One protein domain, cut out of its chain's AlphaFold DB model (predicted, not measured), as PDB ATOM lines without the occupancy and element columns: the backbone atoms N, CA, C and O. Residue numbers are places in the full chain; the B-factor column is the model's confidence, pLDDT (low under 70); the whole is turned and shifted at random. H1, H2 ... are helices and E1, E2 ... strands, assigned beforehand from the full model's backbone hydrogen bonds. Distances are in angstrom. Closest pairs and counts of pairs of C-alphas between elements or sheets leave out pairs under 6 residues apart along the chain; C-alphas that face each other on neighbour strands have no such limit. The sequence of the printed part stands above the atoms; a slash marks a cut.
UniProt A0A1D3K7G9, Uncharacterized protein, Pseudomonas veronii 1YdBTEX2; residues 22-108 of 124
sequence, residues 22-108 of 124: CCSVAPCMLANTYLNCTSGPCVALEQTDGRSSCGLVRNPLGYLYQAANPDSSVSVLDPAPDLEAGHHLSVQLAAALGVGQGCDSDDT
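What this domain is: This is residues 22 to 108 of the 124 residues of an uncharacterized protein of Pseudomonas veronii 1YdBTEX2 (UniProt A0A1D3K7G9). The strand hairpin E1 and E2 points away from a helix cluster: long H4 packs on H2 and H3, and H1 on H3. Along 87 printed residues come H1, E1, E2, H2, H3 and H4, mostly helix. It is compact, radius of gyration of the C-alphas 13.4 A, spanning 44 by 28 by 26 A.

Where its parts are: Find E1, residues 45 to 48, at C-alpha 45 (120.663, 176.997, 143.968), E2 at 51 to 54, H2 at 55 to 58 and H3 at 60 to 68. H1 is 29 to 35; H4, 80 to 96, runs 24.9 A to C-alpha 96 (121.543, 185.599, 158.365).

How they stand to each other: Across antiparallel E1 and E2, N 46 and O 53 are within hydrogen-bond range, 3.0 A. H4 touches H3 about perpendicular, 87 degrees, C-alphas 86 and 61 closest at 5.7 A, and H2 with residues 89 to 94 alone. Every O i to N i+4 pair is within range in H1 and H3, 12 of 13 in H4.

The domain as a whole: The H3 to H4 link is long; residues 75 to 81 are under 70 in pLDDT.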
ATOM      1  N   CYS A  22     116.357 172.733 151.383       91.06
ATOM      2  CA  CYS A  22     115.946 174.091 151.760       91.06
ATOM      3  C   CYS A  22     115.956 175.099 150.600       91.06
ATOM      4  O   CYS A  22     115.216 176.073 150.640       91.06
ATOM      5  N   CYS A  23     116.778 174.882 149.570       92.00
ATOM      6  CA  CYS A  23     116.852 175.763 148.403       92.00
ATOM      7  C   CYS A  23     115.970 175.283 147.245       92.00
ATOM      8  O   CYS A  23     115.660 176.072 146.358       92.00
ATOM      9  N   SER A  24     115.588 174.005 147.229       90.88
ATOM     10  CA  SER A  24     114.802 173.409 146.147       90.88
ATOM     11  C   SER A  24     113.296 173.510 146.359       90.88
ATOM     12  O   SER A  24     112.552 173.565 145.386       90.88
ATOM     13  N   VAL A  25     112.840 173.488 147.615       88.88
ATOM     14  CA  VAL A  25     111.405 173.433 147.934       88.88
ATOM     15  C   VAL A  25     110.743 174.805 147.848       88.88
ATOM     16  O   VAL A  25     109.655 174.923 147.289       88.88
ATOM     17  N   ALA A  26     111.385 175.842 148.386       88.31
ATOM     18  CA  ALA A  26     110.883 177.208 148.318       88.31
ATOM     19  C   ALA A  26     112.026 178.226 148.455       88.31
ATOM     20  O   ALA A  26     113.007 177.949 149.152       88.31
ATOM     21  N   PRO A  27     111.912 179.424 147.856       92.94
ATOM     22  CA  PRO A  27     112.898 180.478 148.049       92.94
ATOM     23  C   PRO A  27     112.869 181.019 149.482       92.94
ATOM     24  O   PRO A  27     111.805 181.221 150.070       92.94
ATOM     25  N   CYS A  28     114.045 181.316 150.038       94.38
ATOM     26  CA  CYS A  28     114.151 181.991 151.328       94.38
ATOM     27  C   CYS A  28     113.871 183.500 151.200       94.38
ATOM     28  O   CYS A  28     113.858 184.068 150.105       94.38
ATOM     29  N   MET A  29     113.714 184.184 152.337       94.94
ATOM     30  CA  MET A  29     113.449 185.628 152.363       94.94
ATOM     31  C   MET A  29     114.536 186.450 151.652       94.94
ATOM     32  O   MET A  29     114.216 187.441 150.998       94.94
ATOM     33  N   LEU A  30     115.806 186.032 151.726       96.25
ATOM     34  CA  LEU A  30     116.900 186.710 151.023       96.25
ATOM     35  C   LEU A  30     116.774 186.551 149.503       96.25
ATOM     36  O   LEU A  30     116.954 187.523 148.778       96.25
ATOM     37  N   ALA A  31     116.417 185.360 149.016       96.06
ATOM     38  CA  ALA A  31     116.204 185.121 147.590       96.06
ATOM     39  C   ALA A  31     115.008 185.924 147.049       96.06
ATOM     40  O   ALA A  31     115.095 186.503 145.969       96.06
ATOM     41  N   ASN A  32     113.923 186.022 147.819       96.06
ATOM     42  CA  ASN A  32     112.793 186.883 147.473       96.06
ATOM     43  C   ASN A  32     113.227 188.358 147.405       96.06
ATOM     44  O   ASN A  32     113.076 189.003 146.372       96.06
ATOM     45  N   THR A  33     113.861 188.856 148.468       96.00
ATOM     46  CA  THR A  33     114.227 190.275 148.603       96.00
ATOM     47  C   THR A  33     115.254 190.724 147.567       96.00
ATOM     48  O   THR A  33     115.108 191.795 146.985       96.00
ATOM     49  N   TYR A  34     116.301 189.929 147.349       96.06
ATOM     50  CA  TYR A  34     117.461 190.360 146.571       96.06
ATOM     51  C   TYR A  34     117.508 189.802 145.152       96.06
ATOM     52  O   TYR A  34     118.170 190.388 144.302       96.06
ATOM     53  N   LEU A  35     116.831 188.681 144.890       95.31
ATOM     54  CA  LEU A  35     116.846 188.018 143.581       95.31
ATOM     55  C   LEU A  35     115.466 187.990 142.917       95.31
ATOM     56  O   LEU A  35     115.321 187.389 141.856       95.31
ATOM     57  N   ASN A  36     114.447 188.592 143.546       94.81
ATOM     58  CA  ASN A  36     113.051 188.540 143.101       94.81
ATOM     59  C   ASN A  36     112.555 187.096 142.858       94.81
ATOM     60  O   ASN A  36     111.720 186.830 141.994       94.81
ATOM     61  N   CYS A  37     113.102 186.137 143.608       94.31
ATOM     62  CA  CYS A  37     112.768 184.723 143.495       94.31
ATOM     63  C   CYS A  37     111.642 184.398 144.481       94.31
ATOM     64  O   CYS A  37     111.866 184.305 145.687       94.31
ATOM     65  N   THR A  38     110.415 184.268 143.974       93.88
ATOM     66  CA  THR A  38     109.196 184.170 144.798       93.88
ATOM     67  C   THR A  38     108.546 182.786 144.793       93.88
ATOM     68  O   THR A  38     107.687 182.514 145.629       93.88
ATOM     69  N   SER A  39     108.954 181.889 143.891       90.00
ATOM     70  CA  SER A  39     108.419 180.527 143.791       90.00
ATOM     71  C   SER A  39     109.409 179.560 143.142       90.00
ATOM     72  O   SER A  39     110.267 179.995 142.377       90.00
ATOM     73  N   GLY A  40     109.216 178.258 143.374       86.25
ATOM     74  CA  GLY A  40     110.045 177.191 142.800       86.25
ATOM     75  C   GLY A  40     111.417 177.061 143.473       86.25
ATOM     76  O   GLY A  40     111.638 177.652 144.533       86.25
ATOM     77  N   PRO A  41     112.342 176.284 142.878       90.44
ATOM     78  CA  PRO A  41     113.725 176.243 143.331       90.44
ATOM     79  C   PRO A  41     114.364 177.628 143.276       90.44
ATOM     80  O   PRO A  41     114.136 178.407 142.349       90.44
ATOM     81  N   CYS A  42     115.189 177.930 144.273       94.19
ATOM     82  CA  CYS A  42     115.916 179.186 144.340       94.19
ATOM     83  C   CYS A  42     116.820 179.348 143.111       94.19
ATOM     84  O   CYS A  42     117.596 178.451 142.792       94.19
ATOM     85  N   VAL A  43     116.802 180.520 142.474       93.12
ATOM     86  CA  VAL A  43     117.698 180.831 141.340       93.12
ATOM     87  C   VAL A  43     119.183 180.831 141.729       93.12
ATOM     88  O   VAL A  43     120.047 180.692 140.872       93.12
ATOM     89  N   ALA A  44     119.483 180.960 143.025       94.81
ATOM     90  CA  ALA A  44     120.829 180.813 143.569       94.81
ATOM     91  C   ALA A  44     121.162 179.381 144.007       94.81
ATOM     92  O   ALA A  44     122.178 179.169 144.657       94.81
ATOM     93  N   LEU A  45     120.322 178.388 143.714       94.50
ATOM     94  CA  LEU A  45     120.663 176.997 143.968       94.50
ATOM     95  C   LEU A  45     121.727 176.532 142.974       94.50
ATOM     96  O   LEU A  45     121.474 176.437 141.778       94.50
ATOM     97  N   GLU A  46     122.896 176.172 143.487       93.00
ATOM     98  CA  GLU A  46     123.967 175.585 142.692       93.00
ATOM     99  C   GLU A  46     124.138 174.101 143.015       93.00
ATOM    100  O   GLU A  46     123.954 173.680 144.162       93.00
ATOM    101  N   GLN A  47     124.538 173.313 142.016       90.69
ATOM    102  CA  GLN A  47     124.830 171.886 142.154       90.69
ATOM    103  C   GLN A  47     126.239 171.579 141.661       90.69
ATOM    104  O   GLN A  47     126.643 172.009 140.581       90.69
ATOM    105  N   THR A  48     126.982 170.797 142.433       87.88
ATOM    106  CA  THR A  48     128.298 170.283 142.045       87.88
ATOM    107  C   THR A  48     128.445 168.876 142.604       87.88
ATOM    108  O   THR A  48     128.326 168.674 143.811       87.88
ATOM    109  N   ASP A  49     128.646 167.893 141.726       85.88
ATOM    110  CA  ASP A  49     128.862 166.486 142.090       85.88
ATOM    111  C   ASP A  49     127.806 165.907 143.056       85.88
ATOM    112  O   ASP A  49     128.108 165.170 143.995       85.88
ATOM    113  N   GLY A  50     126.533 166.262 142.843       84.31
ATOM    114  CA  GLY A  50     125.411 165.794 143.664       84.31
ATOM    115  C   GLY A  50     125.258 166.497 145.016       84.31
ATOM    116  O   GLY A  50     124.372 166.124 145.795       84.31
ATOM    117  N   ARG A  51     126.108 167.492 145.301       90.06
ATOM    118  CA  ARG A  51     126.039 168.364 146.473       90.06
ATOM    119  C   ARG A  51     125.525 169.741 146.076       90.06
ATOM    120  O   ARG A  51     126.005 170.359 145.128       90.06
ATOM    121  N   SER A  52     124.592 170.245 146.867       92.94
ATOM    122  CA  SER A  52     124.001 171.560 146.673       92.94
ATOM    123  C   SER A  52     124.711 172.632 147.487       92.94
ATOM    124  O   SER A  52     125.137 172.388 148.622       92.94
ATOM    125  N   SER A  53     124.771 173.845 146.943       93.00
ATOM    126  CA  SER A  53     125.235 175.032 147.661       93.00
ATOM    127  C   SER A  53     124.355 176.251 147.372       93.00
ATOM    128  O   SER A  53     123.655 176.307 146.362       93.00
ATOM    129  N   CYS A  54     124.356 177.212 148.299       94.38
ATOM    130  CA  CYS A  54     123.655 178.481 148.133       94.38
ATOM    131  C   CYS A  54     124.591 179.488 147.460       94.38
ATOM    132  O   CYS A  54     125.572 179.930 148.058       94.38
ATOM    133  N   GLY A  55     124.261 179.881 146.239       94.06
ATOM    134  CA  GLY A  55     124.985 180.854 145.435       94.06
ATOM    135  C   GLY A  55     125.051 182.245 146.067       94.06
ATOM    136  O   GLY A  55     126.081 182.898 145.965       94.06
ATOM    137  N   LEU A  56     124.037 182.663 146.837       94.56
ATOM    138  CA  LEU A  56     124.114 183.898 147.634       94.56
ATOM    139  C   LEU A  56     125.185 183.828 148.728       94.56
ATOM    140  O   LEU A  56     125.704 184.859 149.130       94.56
ATOM    141  N   VAL A  57     125.538 182.637 149.212       94.94
ATOM    142  CA  VAL A  57     126.635 182.474 150.174       94.94
ATOM    143  C   VAL A  57     127.959 182.272 149.447       94.94
ATOM    144  O   VAL A  57     128.953 182.893 149.806       94.94
ATOM    145  N   ARG A  58     128.004 181.427 148.415       92.81
ATOM    146  CA  ARG A  58     129.249 181.099 147.703       92.81
ATOM    147  C   ARG A  58     129.752 182.246 146.817       92.81
ATOM    148  O   ARG A  58     130.956 182.430 146.683       92.81
ATOM    149  N   ASN A  59     128.837 182.980 146.191       91.38
ATOM    150  CA  ASN A  59     129.109 184.015 145.200       91.38
ATOM    151  C   ASN A  59     128.093 185.179 145.299       91.38
ATOM    152  O   ASN A  59     127.347 185.445 144.352       91.38
ATOM    153  N   PRO A  60     128.029 185.887 146.439       93.62
ATOM    154  CA  PRO A  60     127.012 186.912 146.656       93.62
ATOM    155  C   PRO A  60     127.019 188.005 145.587       93.62
ATOM    156  O   PRO A  60     125.968 188.331 145.041       93.62
ATOM    157  N   LEU A  61     128.194 188.553 145.255       91.69
ATOM    158  CA  LEU A  61     128.287 189.660 144.302       91.69
ATOM    159  C   LEU A  61     127.837 189.258 142.900       91.69
ATOM    160  O   LEU A  61     127.137 190.038 142.263       91.69
ATOM    161  N   GLY A  62     128.167 188.047 142.439       89.50
ATOM    162  CA  GLY A  62     127.722 187.575 141.129       89.50
ATOM    163  C   GLY A  62     126.198 187.511 141.022       89.50
ATOM    164  O   GLY A  62     125.625 188.041 140.072       89.50
ATOM    165  N   TYR A  63     125.529 186.930 142.022       92.44
ATOM    166  CA  TYR A  63     124.066 186.829 142.025       92.44
ATOM    167  C   TYR A  63     123.372 188.182 142.184       92.44
ATOM    168  O   TYR A  63     122.407 188.462 141.476       92.44
ATOM    169  N   LEU A  64     123.865 189.034 143.086       92.94
ATOM    170  CA  LEU A  64     123.288 190.359 143.320       92.94
ATOM    171  C   LEU A  64     123.477 191.283 142.119       92.94
ATOM    172  O   LEU A  64     122.556 192.005 141.744       92.94
ATOM    173  N   TYR A  65     124.648 191.239 141.485       91.00
ATOM    174  CA  TYR A  65     124.896 192.024 140.286       91.00
ATOM    175  C   TYR A  65     124.024 191.567 139.122       91.00
ATOM    176  O   TYR A  65     123.424 192.418 138.470       91.00
ATOM    177  N   GLN A  66     123.910 190.256 138.888       90.06
ATOM    178  CA  GLN A  66     123.048 189.714 137.836       90.06
ATOM    179  C   GLN A  66     121.580 190.092 138.066       90.06
ATOM    180  O   GLN A  66     120.885 190.452 137.119       90.06
ATOM    181  N   ALA A  67     121.111 190.052 139.317       91.94
ATOM    182  CA  ALA A  67     119.757 190.471 139.664       91.94
ATOM    183  C   ALA A  67     119.528 191.972 139.407       91.94
ATOM    184  O   ALA A  67     118.464 192.356 138.924       91.94
ATOM    185  N   ALA A  68     120.525 192.817 139.686       91.50
ATOM    186  CA  ALA A  68     120.455 194.256 139.433       91.50
ATOM    187  C   ALA A  68     120.672 194.637 137.955       91.50
ATOM    188  O   ALA A  68     120.226 195.701 137.530       91.50
ATOM    189  N   ASN A  69     121.350 193.789 137.175       91.00
ATOM    190  CA  ASN A  69     121.755 194.050 135.792       91.00
ATOM    191  C   ASN A  69     121.459 192.834 134.891       91.00
ATOM    192  O   ASN A  69     122.391 192.209 134.379       91.00
ATOM    193  N   PRO A  70     120.179 192.487 134.669       88.44
ATOM    194  CA  PRO A  70     119.793 191.250 133.984       88.44
ATOM    195  C   PRO A  70     120.314 191.144 132.542       88.44
ATOM    196  O   PRO A  70     120.573 190.039 132.076       88.44
ATOM    197  N   ASP A  71     120.521 192.277 131.865       90.75
ATOM    198  CA  ASP A  71     121.003 192.335 130.477       90.75
ATOM    199  C   ASP A  71     122.542 192.364 130.359       90.75
ATOM    200  O   ASP A  71     123.087 192.435 129.255       90.75
ATOM    201  N   SER A  72     123.272 192.353 131.482       84.12
ATOM    202  CA  SER A  72     124.736 192.417 131.474       84.12
ATOM    203  C   SER A  72     125.359 191.060 131.151       84.12
ATOM    204  O   SER A  72     124.964 190.036 131.696       84.12
ATOM    205  N   SER A  73     126.394 191.059 130.307       77.69
ATOM    206  CA  SER A  73     127.248 189.890 130.041       77.69
ATOM    207  C   SER A  73     128.568 189.911 130.824       77.69
ATOM    208  O   SER A  73     129.428 189.056 130.611       77.69
ATOM    209  N   VAL A  74     128.757 190.901 131.704       72.50
ATOM    210  CA  VAL A  74     129.993 191.101 132.471       72.50
ATOM    211  C   VAL A  74     129.963 190.261 133.749       72.50
ATOM    212  O   VAL A  74     129.009 190.334 134.520       72.50
ATOM    213  N   SER A  75     131.034 189.508 134.002       67.25
ATOM    214  CA  SER A  75     131.271 188.844 135.289       67.25
ATOM    215  C   SER A  75     131.955 189.811 136.261       67.25
ATOM    216  O   SER A  75     132.940 190.449 135.905       67.25
ATOM    217  N   VAL A  76     131.453 189.916 137.495       68.00
ATOM    218  CA  VAL A  76     131.955 190.853 138.530       68.00
ATOM    219  C   VAL A  76     133.178 190.323 139.290       68.00
ATOM    220  O   VAL A  76     133.737 191.011 140.132       68.00
ATOM    221  N   LEU A  77     133.632 189.097 139.019       63.34
ATOM    222  CA  LEU A  77     134.557 188.392 139.918       63.34
ATOM    223  C   LEU A  77     136.052 188.716 139.765       63.34
ATOM    224  O   LEU A  77     136.862 188.111 140.464       63.34
ATOM    225  N   ASP A  78     136.432 189.657 138.905       53.47
ATOM    226  CA  ASP A  78     137.837 189.817 138.507       53.47
ATOM    227  C   ASP A  78     138.656 190.893 139.276       53.47
ATOM    228  O   ASP A  78     139.876 190.722 139.386       53.47
ATOM    229  N   PRO A  79     138.091 191.977 139.859       62.91
ATOM    230  CA  PRO A  79     138.884 192.949 140.630       62.91
ATOM    231  C   PRO A  79     139.106 192.570 142.112       62.91
ATOM    232  O   PRO A  79     138.182 192.212 142.836       62.91
ATOM    233  N   ALA A  80     140.330 192.769 142.623       59.84
ATOM    234  CA  ALA A  80     140.701 192.523 144.028       59.84
ATOM    235  C   ALA A  80     139.805 193.174 145.118       59.84
ATOM    236  O   ALA A  80     139.532 192.490 146.107       59.84
ATOM    237  N   PRO A  81     139.336 194.441 145.012       66.81
ATOM    238  CA  PRO A  81     138.430 195.005 146.024       66.81
ATOM    239  C   PRO A  81     137.074 194.282 146.091       66.81
ATOM    240  O   PRO A  81     136.470 194.226 147.164       66.81
ATOM    241  N   ASP A  82     136.630 193.672 144.991       74.56
ATOM    242  CA  ASP A  82     135.357 192.951 144.934       74.56
ATOM    243  C   ASP A  82     135.455 191.577 145.615       74.56
ATOM    244  O   ASP A  82     134.473 191.089 146.173       74.56
ATOM    245  N   LEU A  83     136.651 190.978 145.688       79.00
ATOM    246  CA  LEU A  83     136.866 189.723 146.419       79.00
ATOM    247  C   LEU A  83     136.652 189.884 147.931       79.00
ATOM    248  O   LEU A  83     135.952 189.075 148.539       79.00
ATOM    249  N   GLU A  84     137.214 190.934 148.539       86.88
ATOM    250  CA  GLU A  84     137.049 191.190 149.978       86.88
ATOM    251  C   GLU A  84     135.600 191.566 150.311       86.88
ATOM    252  O   GLU A  84     135.009 191.024 151.247       86.88
ATOM    253  N   ALA A  85     134.986 192.440 149.504       86.50
ATOM    254  CA  ALA A  85     133.579 192.795 149.661       86.50
ATOM    255  C   ALA A  85     132.666 191.563 149.521       86.50
ATOM    256  O   ALA A  85     131.750 191.368 150.325       86.50
ATOM    257  N   GLY A  86     132.951 190.696 148.546       89.62
ATOM    258  CA  GLY A  86     132.247 189.435 148.351       89.62
ATOM    259  C   GLY A  86     132.406 188.482 149.531       89.62
ATOM    260  O   GLY A  86     131.417 187.901 149.976       89.62
ATOM    261  N   HIS A  87     133.609 188.361 150.094       91.31
ATOM    262  CA  HIS A  87     133.848 187.550 151.286       91.31
ATOM    263  C   HIS A  87     133.090 188.085 152.510       91.31
ATOM    264  O   HIS A  87     132.403 187.323 153.192       91.31
ATOM    265  N   HIS A  88     133.140 189.396 152.765       94.38
ATOM    266  CA  HIS A  88     132.409 189.993 153.884       94.38
ATOM    267  C   HIS A  88     130.899 189.753 153.763       94.38
ATOM    268  O   HIS A  88     130.242 189.349 154.725       94.38
ATOM    269  N   LEU A  89     130.356 189.939 152.560       94.56
ATOM    270  CA  LEU A  89     128.943 189.718 152.287       94.56
ATOM    271  C   LEU A  89     128.555 188.236 152.389       94.56
ATOM    272  O   LEU A  89     127.494 187.919 152.924       94.56
ATOM    273  N   SER A  90     129.432 187.327 151.954       94.94
ATOM    274  CA  SER A  90     129.261 185.878 152.109       94.94
ATOM    275  C   SER A  90     129.064 185.503 153.579       94.94
ATOM    276  O   SER A  90     128.095 184.821 153.919       94.94
ATOM    277  N   VAL A  91     129.919 186.021 154.466       95.88
ATOM    278  CA  VAL A  91     129.830 185.783 155.915       95.88
ATOM    279  C   VAL A  91     128.521 186.329 156.492       95.88
ATOM    280  O   VAL A  91     127.854 185.632 157.259       95.88
ATOM    281  N   GLN A  92     128.118 187.545 156.113       97.06
ATOM    282  CA  GLN A  92     126.867 188.145 156.590       97.06
ATOM    283  C   GLN A  92     125.633 187.345 156.155       97.06
ATOM    284  O   GLN A  92     124.750 187.079 156.972       97.06
ATOM    285  N   LEU A  93     125.572 186.927 154.888       96.81
ATOM    286  CA  LEU A  93     124.450 186.151 154.355       96.81
ATOM    287  C   LEU A  93     124.410 184.741 154.950       96.81
ATOM    288  O   LEU A  93     123.333 184.257 155.293       96.81
ATOM    289  N   ALA A  94     125.568 184.100 155.136       95.25
ATOM    290  CA  ALA A  94     125.663 182.818 155.827       95.25
ATOM    291  C   ALA A  94     125.116 182.914 157.259       95.25
ATOM    292  O   ALA A  94     124.318 182.069 157.664       95.25
ATOM    293  N   ALA A  95     125.492 183.964 157.997       95.38
ATOM    294  CA  ALA A  95     125.002 184.205 159.349       95.38
ATOM    295  C   ALA A  95     123.488 184.469 159.378       95.38
ATOM    296  O   ALA A  95     122.784 183.877 160.192       95.38
ATOM    297  N   ALA A  96     122.973 185.299 158.465       94.81
ATOM    298  CA  ALA A  96     121.543 185.599 158.365       94.81
ATOM    299  C   ALA A  96     120.691 184.356 158.052       94.81
ATOM    300  O   ALA A  96     119.553 184.258 158.502       94.81
ATOM    301  N   LEU A  97     121.248 183.403 157.301       93.00
ATOM    302  CA  LEU A  97     120.612 182.127 156.968       93.00
ATOM    303  C   LEU A  97     120.839 181.030 158.020       93.00
ATOM    304  O   LEU A  97     120.356 179.918 157.831       93.00
ATOM    305  N   GLY A  98     121.615 181.283 159.077       93.00
ATOM    306  CA  GLY A  98     121.977 180.248 160.050       93.00
ATOM    307  C   GLY A  98     122.830 179.115 159.462       93.00
ATOM    308  O   GLY A  98     122.841 178.005 159.997       93.00
ATOM    309  N   VAL A  99     123.565 179.358 158.369       90.44
ATOM    310  CA  VAL A  99     124.426 178.335 157.759       90.44
ATOM    311  C   VAL A  99     125.457 177.857 158.781       90.44
ATOM    312  O   VAL A  99     126.176 178.644 159.390       90.44
ATOM    313  N   GLY A 100     125.531 176.537 158.959       87.50
ATOM    314  CA  GLY A 100     126.436 175.901 159.918       87.50
ATOM    315  C   GLY A 100     125.871 175.744 161.333       87.50
ATOM    316  O   GLY A 100     126.532 175.120 162.154       87.50
ATOM    317  N   GLN A 101     124.652 176.224 161.611       92.75
ATOM    318  CA  GLN A 101     123.986 176.067 162.915       92.75
ATOM    319  C   GLN A 101     123.112 174.800 163.018       92.75
ATOM    320  O   GLN A 101     122.405 174.606 164.002       92.75
ATOM    321  N   GLY A 102     123.174 173.926 162.009       93.44
ATOM    322  CA  GLY A 102     122.325 172.739 161.879       93.44
ATOM    323  C   GLY A 102     121.163 172.950 160.907       93.44
ATOM    324  O   GLY A 102     120.938 174.051 160.409       93.44
ATOM    325  N   CYS A 103     120.458 171.872 160.573       94.38
ATOM    326  CA  CYS A 103     119.286 171.918 159.707       94.38
ATOM    327  C   CYS A 103     118.079 172.497 160.457       94.38
ATOM    328  O   CYS A 103     117.677 171.974 161.494       94.38
ATOM    329  N   ASP A 104     117.477 173.546 159.909       92.88
ATOM    330  CA  ASP A 104     116.294 174.226 160.452       92.88
ATOM    331  C   ASP A 104     114.987 173.844 159.734       92.88
ATOM    332  O   ASP A 104     113.899 174.225 160.156       92.88
ATOM    333  N   SER A 105     115.082 173.066 158.654       91.75
ATOM    334  CA  SER A 105     113.932 172.574 157.896       91.75
ATOM    335  C   SER A 105     113.212 171.447 158.642       91.75
ATOM    336  O   SER A 105     113.863 170.583 159.237       91.75
ATOM    337  N   ASP A 106     111.879 171.418 158.548       92.38
ATOM    338  CA  ASP A 106     111.048 170.444 159.257       92.38
ATOM    339  C   ASP A 106     111.357 168.981 158.899       92.38
ATOM    340  O   ASP A 106     111.918 168.655 157.852       92.38
ATOM    341  N   ASP A 107     110.988 168.080 159.806       94.50
ATOM    342  CA  ASP A 107     111.113 166.634 159.623       94.50
ATOM    343  C   ASP A 107     109.763 166.013 159.244       94.50
ATOM    344  O   ASP A 107     109.373 164.952 159.741       94.50
ATOM    345  N   THR A 108     109.019 166.676 158.353       92.81
ATOM    346  CA  THR A 108     107.821 166.068 157.771       92.81
ATOM    347  C   THR A 108     108.181 164.778 157.036       92.81
ATOM    348  O   THR A 108     109.297 164.581 156.545       92.81
TER     349      THR A 108